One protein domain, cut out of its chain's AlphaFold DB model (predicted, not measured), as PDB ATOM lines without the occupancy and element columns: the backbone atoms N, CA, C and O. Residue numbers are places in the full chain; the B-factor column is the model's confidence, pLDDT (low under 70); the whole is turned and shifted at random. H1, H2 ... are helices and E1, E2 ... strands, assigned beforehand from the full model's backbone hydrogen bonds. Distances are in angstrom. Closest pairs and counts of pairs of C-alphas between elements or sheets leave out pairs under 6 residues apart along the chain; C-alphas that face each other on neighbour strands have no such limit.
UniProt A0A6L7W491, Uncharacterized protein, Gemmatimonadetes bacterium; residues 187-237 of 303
ATOM      1  N   GLN A 187     -15.701 -37.655  22.847       87.31
ATOM      2  CA  GLN A 187     -14.344 -37.156  22.979       87.31
ATOM      3  C   GLN A 187     -13.336 -38.290  22.875       87.31
ATOM      4  O   GLN A 187     -13.610 -39.441  23.213       87.31
ATOM      5  N   TYR A 188     -12.148 -37.956  22.390       84.31
ATOM      6  CA  TYR A 188     -11.006 -38.850  22.446       84.31
ATOM      7  C   TYR A 188     -10.267 -38.636  23.768       84.31
ATOM      8  O   TYR A 188      -9.728 -37.555  23.997       84.31
ATOM      9  N   LYS A 189     -10.199 -39.666  24.613       85.06
ATOM     10  CA  LYS A 189      -9.467 -39.646  25.886       85.06
ATOM     11  C   LYS A 189      -8.617 -40.908  25.993       85.06
ATOM     12  O   LYS A 189      -9.123 -42.005  25.811       85.06
ATOM     13  N   SER A 190      -7.312 -40.762  26.229       83.94
ATOM     14  CA  SER A 190      -6.398 -41.887  26.521       83.94
ATOM     15  C   SER A 190      -6.484 -43.078  25.550       83.94
ATOM     16  O   SER A 190      -6.577 -44.229  25.959       83.94
ATOM     17  N   ALA A 191      -6.464 -42.819  24.238       85.56
ATOM     18  CA  ALA A 191      -6.613 -43.845  23.195       85.56
ATOM     19  C   ALA A 191      -8.001 -44.518  23.105       85.56
ATOM     20  O   ALA A 191      -8.167 -45.480  22.346       85.56
ATOM     21  N   MET A 192      -9.007 -43.973  23.789       88.38
ATOM     22  CA  MET A 192     -10.414 -44.369  23.745       88.38
ATOM     23  C   MET A 192     -11.267 -43.246  23.144       88.38
ATOM     24  O   MET A 192     -10.939 -42.066  23.233       88.38
ATOM     25  N   PHE A 193     -12.356 -43.624  22.489       88.25
ATOM     26  CA  PHE A 193     -13.502 -42.754  22.264       88.25
ATOM     27  C   PHE A 193     -14.455 -42.933  23.443       88.25
ATOM     28  O   PHE A 193     -14.796 -44.076  23.740       88.25
ATOM     29  N   CYS A 194     -14.897 -41.834  24.050       89.81
ATOM     30  CA  CYS A 194     -15.860 -41.816  25.147       89.81
ATOM     31  C   CYS A 194     -17.001 -40.858  24.791       89.81
ATOM     32  O   CYS A 194     -16.767 -39.685  24.492       89.81
ATOM     33  N   CYS A 195     -18.240 -41.335  24.824       90.19
ATOM     34  CA  CYS A 195     -19.410 -40.478  24.702       90.19
ATOM     35  C   CYS A 195     -19.811 -39.939  26.076       90.19
ATOM     36  O   CYS A 195     -20.130 -40.715  26.970       90.19
ATOM     37  N   THR A 196     -19.864 -38.615  26.217       88.44
ATOM     38  CA  THR A 196     -20.231 -37.939  27.472       88.44
ATOM     39  C   THR A 196     -21.709 -38.077  27.836       88.44
ATOM     40  O   THR A 196     -22.070 -37.809  28.971       88.44
ATOM     41  N   HIS A 197     -22.564 -38.497  26.897       91.50
ATOM     42  CA  HIS A 197     -24.005 -38.589  27.129       91.50
ATOM     43  C   HIS A 197     -24.496 -39.987  27.511       91.50
ATOM     44  O   HIS A 197     -25.318 -40.124  28.403       91.50
ATOM     45  N   CYS A 198     -24.055 -41.029  26.802       91.00
ATOM     46  CA  CYS A 198     -24.549 -42.395  27.028       91.00
ATOM     47  C   CYS A 198     -23.503 -43.332  27.638       91.00
ATOM     48  O   CYS A 198     -23.720 -44.539  27.661       91.00
ATOM     49  N   GLY A 199     -22.337 -42.809  28.031       89.12
ATOM     50  CA  GLY A 199     -21.250 -43.615  28.592       89.12
ATOM     51  C   GLY A 199     -20.632 -44.614  27.609       89.12
ATOM     52  O   GLY A 199     -19.878 -45.488  28.015       89.12
ATOM     53  N   TYR A 200     -20.941 -44.527  26.310       90.25
ATOM     54  CA  TYR A 200     -20.378 -45.442  25.319       90.25
ATOM     55  C   TYR A 200     -18.873 -45.234  25.175       90.25
ATOM     56  O   TYR A 200     -18.431 -44.150  24.781       90.25
ATOM     57  N   GLU A 201     -18.105 -46.301  25.383       91.31
ATOM     58  CA  GLU A 201     -16.656 -46.276  25.249       91.31
ATOM     59  C   GLU A 201     -16.142 -47.316  24.260       91.31
ATOM     60  O   GLU A 201     -16.658 -48.429  24.136       91.31
ATOM     61  N   LYS A 202     -15.092 -46.959  23.518       90.19
ATOM     62  CA  LYS A 202     -14.439 -47.889  22.594       90.19
ATOM     63  C   LYS A 202     -12.996 -47.506  22.332       90.19
ATOM     64  O   LYS A 202     -12.692 -46.337  22.124       90.19
ATOM     65  N   LYS A 203     -12.111 -48.500  22.189       91.31
ATOM     66  CA  LYS A 203     -10.732 -48.271  21.718       91.31
ATOM     67  C   LYS A 203     -10.746 -47.451  20.431       91.31
ATOM     68  O   LYS A 203     -11.397 -47.833  19.457       91.31
ATOM     69  N   TRP A 204      -9.978 -46.366  20.383       83.50
ATOM     70  CA  TRP A 204      -9.986 -45.411  19.272       83.50
ATOM     71  C   TRP A 204      -9.716 -46.063  17.915       83.50
ATOM     72  O   TRP A 204     -10.364 -45.741  16.920       83.50
ATOM     73  N   ARG A 205      -8.804 -47.043  17.851       81.00
ATOM     74  CA  ARG A 205      -8.550 -47.819  16.621       81.00
ATOM     75  C   ARG A 205      -9.793 -48.579  16.142       81.00
ATOM     76  O   ARG A 205     -10.046 -48.638  14.943       81.00
ATOM     77  N   ALA A 206     -10.568 -49.149  17.062       82.38
ATOM     78  CA  ALA A 206     -11.795 -49.870  16.735       82.38
ATOM     79  C   ALA A 206     -12.935 -48.904  16.379       82.38
ATOM     80  O   ALA A 206     -13.640 -49.143  15.401       82.38
ATOM     81  N   PHE A 207     -13.065 -47.788  17.103       82.19
ATOM     82  CA  PHE A 207     -14.009 -46.714  16.787       82.19
ATOM     83  C   PHE A 207     -13.744 -46.118  15.400       82.19
ATOM     84  O   PHE A 207     -14.628 -46.104  14.553       82.19
ATOM     85  N   THR A 208     -12.505 -45.722  15.105       74.62
ATOM     86  CA  THR A 208     -12.129 -45.197  13.782       74.62
ATOM     87  C   THR A 208     -12.324 -46.233  12.675       74.62
ATOM     88  O   THR A 208     -12.782 -45.879  11.593       74.62
ATOM     89  N   LYS A 209     -12.043 -47.522  12.918       73.94
ATOM     90  CA  LYS A 209     -12.345 -48.600  11.958       73.94
ATOM     91  C   LYS A 209     -13.851 -48.756  11.720       73.94
ATOM     92  O   LYS A 209     -14.245 -49.003  10.586       73.94
ATOM     93  N   GLN A 210     -14.682 -48.597  12.748       75.69
ATOM     94  CA  GLN A 210     -16.142 -48.612  12.626       75.69
ATOM     95  C   GLN A 210     -16.661 -47.384  11.871       75.69
ATOM     96  O   GLN A 210     -17.462 -47.541  10.957       75.69
ATOM     97  N   GLN A 211     -16.150 -46.187  12.167       70.81
ATOM     98  CA  GLN A 211     -16.505 -44.967  11.434       70.81
ATOM     99  C   GLN A 211     -16.127 -45.069   9.946       70.81
ATOM    100  O   GLN A 211     -16.922 -44.713   9.087       70.81
ATOM    101  N   LYS A 212     -14.974 -45.676   9.612       64.69
ATOM    102  CA  LYS A 212     -14.595 -45.985   8.214       64.69
ATOM    103  C   LYS A 212     -15.534 -46.958   7.501       64.69
ATOM    104  O   LYS A 212     -15.526 -47.006   6.275       64.69
ATOM    105  N   ARG A 213     -16.255 -47.797   8.249       65.50
ATOM    106  CA  ARG A 213     -17.210 -48.773   7.705       65.50
ATOM    107  C   ARG A 213     -18.600 -48.179   7.507       65.50
ATOM    108  O   ARG A 213     -19.435 -48.852   6.914       65.50
ATOM    109  N   LYS A 214     -18.857 -46.954   7.982       70.75
ATOM    110  CA  LYS A 214     -20.144 -46.297   7.775       70.75
ATOM    111  C   LYS A 214     -20.362 -46.078   6.277       70.75
ATOM    112  O   LYS A 214     -19.448 -45.654   5.564       70.75
ATOM    113  N   VAL A 215     -21.556 -46.421   5.810       80.75
ATOM    114  CA  VAL A 215     -21.966 -46.191   4.425       80.75
ATOM    115  C   VAL A 215     -21.943 -44.685   4.181       80.75
ATOM    116  O   VAL A 215     -22.569 -43.922   4.916       80.75
ATOM    117  N   GLU A 216     -21.132 -44.248   3.220       86.88
ATOM    118  CA  GLU A 216     -21.026 -42.832   2.872       86.88
ATOM    119  C   GLU A 216     -21.999 -42.579   1.727       86.88
ATOM    120  O   GLU A 216     -21.769 -43.038   0.607       86.88
ATOM    121  N   HIS A 217     -23.101 -41.896   2.033       90.31
ATOM    122  CA  HIS A 217     -24.102 -41.497   1.051       90.31
ATOM    123  C   HIS A 217     -23.644 -40.231   0.323       90.31
ATOM    124  O   HIS A 217     -23.153 -39.286   0.944       90.31
ATOM    125  N   LEU A 218     -23.801 -40.240  -0.994       92.31
ATOM    126  CA  LEU A 218     -23.446 -39.174  -1.916       92.31
ATOM    127  C   LEU A 218     -24.683 -38.836  -2.740       92.31
ATOM    128  O   LEU A 218     -25.332 -39.733  -3.272       92.31
ATOM    129  N   ASN A 219     -24.979 -37.546  -2.858       94.88
ATOM    130  CA  ASN A 219     -26.108 -37.046  -3.631       94.88
ATOM    131  C   ASN A 219     -25.574 -36.115  -4.714       94.88
ATOM    132  O   ASN A 219     -24.796 -35.202  -4.424       94.88
ATOM    133  N   CYS A 220     -25.972 -36.355  -5.957       95.00
ATOM    134  CA  CYS A 220     -25.643 -35.465  -7.056       95.00
ATOM    135  C   CYS A 220     -26.570 -34.246  -7.042       95.00
ATOM    136  O   CYS A 220     -27.783 -34.399  -7.126       95.00
ATOM    137  N   ALA A 221     -26.003 -33.040  -6.983       93.88
ATOM    138  CA  ALA A 221     -26.784 -31.803  -7.031       93.88
ATOM    139  C   ALA A 221     -27.401 -31.527  -8.416       93.88
ATOM    140  O   ALA A 221     -28.402 -30.829  -8.494       93.88
ATOM    141  N   ALA A 222     -26.825 -32.074  -9.494       94.88
ATOM    142  CA  ALA A 222     -27.300 -31.828 -10.857       94.88
ATOM    143  C   ALA A 222     -28.510 -32.693 -11.238       94.88
ATOM    144  O   ALA A 222     -29.468 -32.183 -11.801       94.88
ATOM    145  N   CYS A 223     -28.484 -33.995 -10.932       96.12
ATOM    146  CA  CYS A 223     -29.559 -34.920 -11.319       96.12
ATOM    147  C   CYS A 223     -30.356 -35.500 -10.141       96.12
ATOM    148  O   CYS A 223     -31.226 -36.340 -10.348       96.12
ATOM    149  N   GLY A 224     -30.025 -35.138  -8.898       95.56
ATOM    150  CA  GLY A 224     -30.683 -35.657  -7.692       95.56
ATOM    151  C   GLY A 224     -30.343 -37.112  -7.340       95.56
ATOM    152  O   GLY A 224     -30.773 -37.599  -6.297       95.56
ATOM    153  N   HIS A 225     -29.558 -37.818  -8.163       95.88
ATOM    154  CA  HIS A 225     -29.238 -39.225  -7.935       95.88
ATOM    155  C   HIS A 225     -28.493 -39.438  -6.612       95.88
ATOM    156  O   HIS A 225     -27.422 -38.859  -6.382       95.88
ATOM    157  N   ALA A 226     -29.040 -40.316  -5.772       95.44
ATOM    158  CA  ALA A 226     -28.451 -40.732  -4.507       95.44
ATOM    159  C   ALA A 226     -27.756 -42.091  -4.660       95.44
ATOM    160  O   ALA A 226     -28.339 -43.061  -5.138       95.44
ATOM    161  N   PHE A 227     -26.501 -42.178  -4.225       94.50
ATOM    162  CA  PHE A 227     -25.700 -43.399  -4.287       94.50
ATOM    163  C   PHE A 227     -24.739 -43.487  -3.100       94.50
ATOM    164  O   PHE A 227     -24.626 -42.568  -2.292       94.50
ATOM    165  N   THR A 228     -24.043 -44.615  -2.951       92.50
ATOM    166  CA  THR A 228     -23.063 -44.793  -1.869       92.50
ATOM    167  C   THR A 228     -21.651 -44.860  -2.426       92.50
ATOM    168  O   THR A 228     -21.419 -45.411  -3.503       92.50
ATOM    169  N   TRP A 229     -20.674 -44.363  -1.667       89.38
ATOM    170  CA  TRP A 229     -19.261 -44.541  -2.003       89.38
ATOM    171  C   TRP A 229     -18.908 -46.021  -2.180       89.38
ATOM    172  O   TRP A 229     -18.153 -46.374  -3.077       89.38
ATOM    173  N   GLN A 230     -19.447 -46.900  -1.334       88.88
ATOM    174  CA  GLN A 230     -19.172 -48.332  -1.376       88.88
ATOM    175  C   GLN A 230     -19.697 -48.975  -2.666       88.88
ATOM    176  O   GLN A 230     -18.953 -49.722  -3.304       88.88
ATOM    177  N   SER A 231     -20.941 -48.676  -3.060       90.12
ATOM    178  CA  SER A 231     -21.524 -49.188  -4.306       90.12
ATOM    179  C   SER A 231     -20.784 -48.649  -5.528       90.12
ATOM    180  O   SER A 231     -20.435 -49.436  -6.406       90.12
ATOM    181  N   TRP A 232     -20.449 -47.354  -5.538       91.19
ATOM    182  CA  TRP A 232     -19.641 -46.739  -6.592       91.19
ATOM    183  C   TRP A 232     -18.254 -47.386  -6.673       91.19
ATOM    184  O   TRP A 232     -17.868 -47.929  -7.703       91.19
ATOM    185  N   LYS A 233     -17.518 -47.445  -5.558       88.38
ATOM    186  CA  LYS A 233     -16.159 -47.999  -5.506       88.38
ATOM    187  C   LYS A 233     -16.127 -49.458  -5.953       88.38
ATOM    188  O   LYS A 233     -15.206 -49.836  -6.669       88.38
ATOM    189  N   LYS A 234     -17.115 -50.273  -5.564       87.25
ATOM    190  CA  LYS A 234     -17.196 -51.692  -5.949       87.25
ATOM    191  C   LYS A 234     -17.203 -51.877  -7.471       87.25
ATOM    192  O   LYS A 234     -16.599 -52.827  -7.961       87.25
ATOM    193  N   GLN A 235     -17.814 -50.957  -8.223       83.94
ATOM    194  CA  GLN A 235     -17.807 -50.997  -9.691       83.94
ATOM    195  C   GLN A 235     -16.396 -50.790 -10.270       83.94
ATOM    196  O   GLN A 235     -16.041 -51.392 -11.286       83.94
ATOM    197  N   TYR A 236     -15.565 -50.007  -9.580       82.88
ATOM    198  CA  TYR A 236     -14.228 -49.608 -10.020       82.88
ATOM    199  C   TYR A 236     -13.084 -50.273  -9.243       82.88
ATOM    200  O   TYR A 236     -11.926 -49.915  -9.436       82.88
ATOM    201  N   ASP A 237     -13.364 -51.273  -8.404       79.00
ATOM    202  CA  ASP A 237     -12.355 -51.907  -7.543       79.00
ATOM    203  C   ASP A 237     -11.224 -52.571  -8.353       79.00
ATOM    204  O   ASP A 237     -10.074 -52.602  -7.933       79.00
TER     205      ASP A 237
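AT A GLANCE: This is residues 187 to 237 of the 303 residues of an uncharacterized protein of Gemmatimonadetes bacterium (UniProt A0A6L7W491). Two small heads stand far apart, at the two ends of a stretched-out printed part: a three-stranded sheet of E1, E2 and E3, and a hairpin of E4 and E5 with the helix H2 after it. H1 stands up from the first sheet and, with residues 213 to 216 after it, forms the bridge to the second head; the turn at residues 220 to 225 sticks out. The 51 printed residues hold two named helices and five named strands, in the order E1 E2 E3 H1 E4 E5 H2, of mixed class; the sheets, in the orders E1 - E2 - E3 and E4 - E5, are antiparallel. The whole is extended, with a radius of gyration of the C-alphas of 15.8 A, and flat, spanning 43 by 25 by 13 A.

IN THESE COORDINATES: E1, residues 187 to 189, begins with C-alpha 187 at (-14.344, -37.156, 22.979) and is 6.2 A long. E2 is residues 192 to 195, 9.8 A, and E3 is residues 201 to 203, 7.2 A. H1, residues 204 to 212, measures 12.0 A and ends with C-alpha 212 at (-14.595, -45.985, 8.214). E4 is residues 217 to 219, 6.8 A, and E5 is residues 226 to 228, 7.2 A. H2, residues 229 to 237, measures 11.5 A and ends with C-alpha 237 at (-12.355, -51.907, -7.543).

HOW THE PARTS SIT: E1, E2 and E3 form a meander, each strand the antiparallel neighbour of the one before, with E1 and E3 as edge strands. In the hairpin of E1 and E2, at 142 degrees, N 187 and O 194 are 2.8 A apart, within hydrogen-bond range. In the hairpin of E2 and E3, at 160 degrees, N 193 and O 202 are within range at 2.8 A. H1 is on this sheet at a height over the sheet of 8.0 A, over E3, and stands up from it, rising 71 degrees out of the local plane. The closest C-alphas of E2 and H1 are those of Met 192 and Trp 204, 4.6 A apart. E4 and E5 form a hairpin at 147 degrees, with N 218 and O 227 within range at 2.8 A. The closest C-alphas of E4 and H2 are those of His 217 and Trp 229, 6.5 A apart. H2 is not on the first sheet, and H1 and H2 are apart. In H1 every O i to N i+4 pair is within hydrogen-bond range; in H2 3 of 5 are.

THE WHOLE: The two C-alphas farthest apart, those of Ser 190 and Cys 223, are 44.9 A from each other. The printed part has no cut and no long link; the link from E4 to E5 is short, and the other links are tight. The mean pLDDT of the printed part is 86.5, and residues 212 to 213 are under 70.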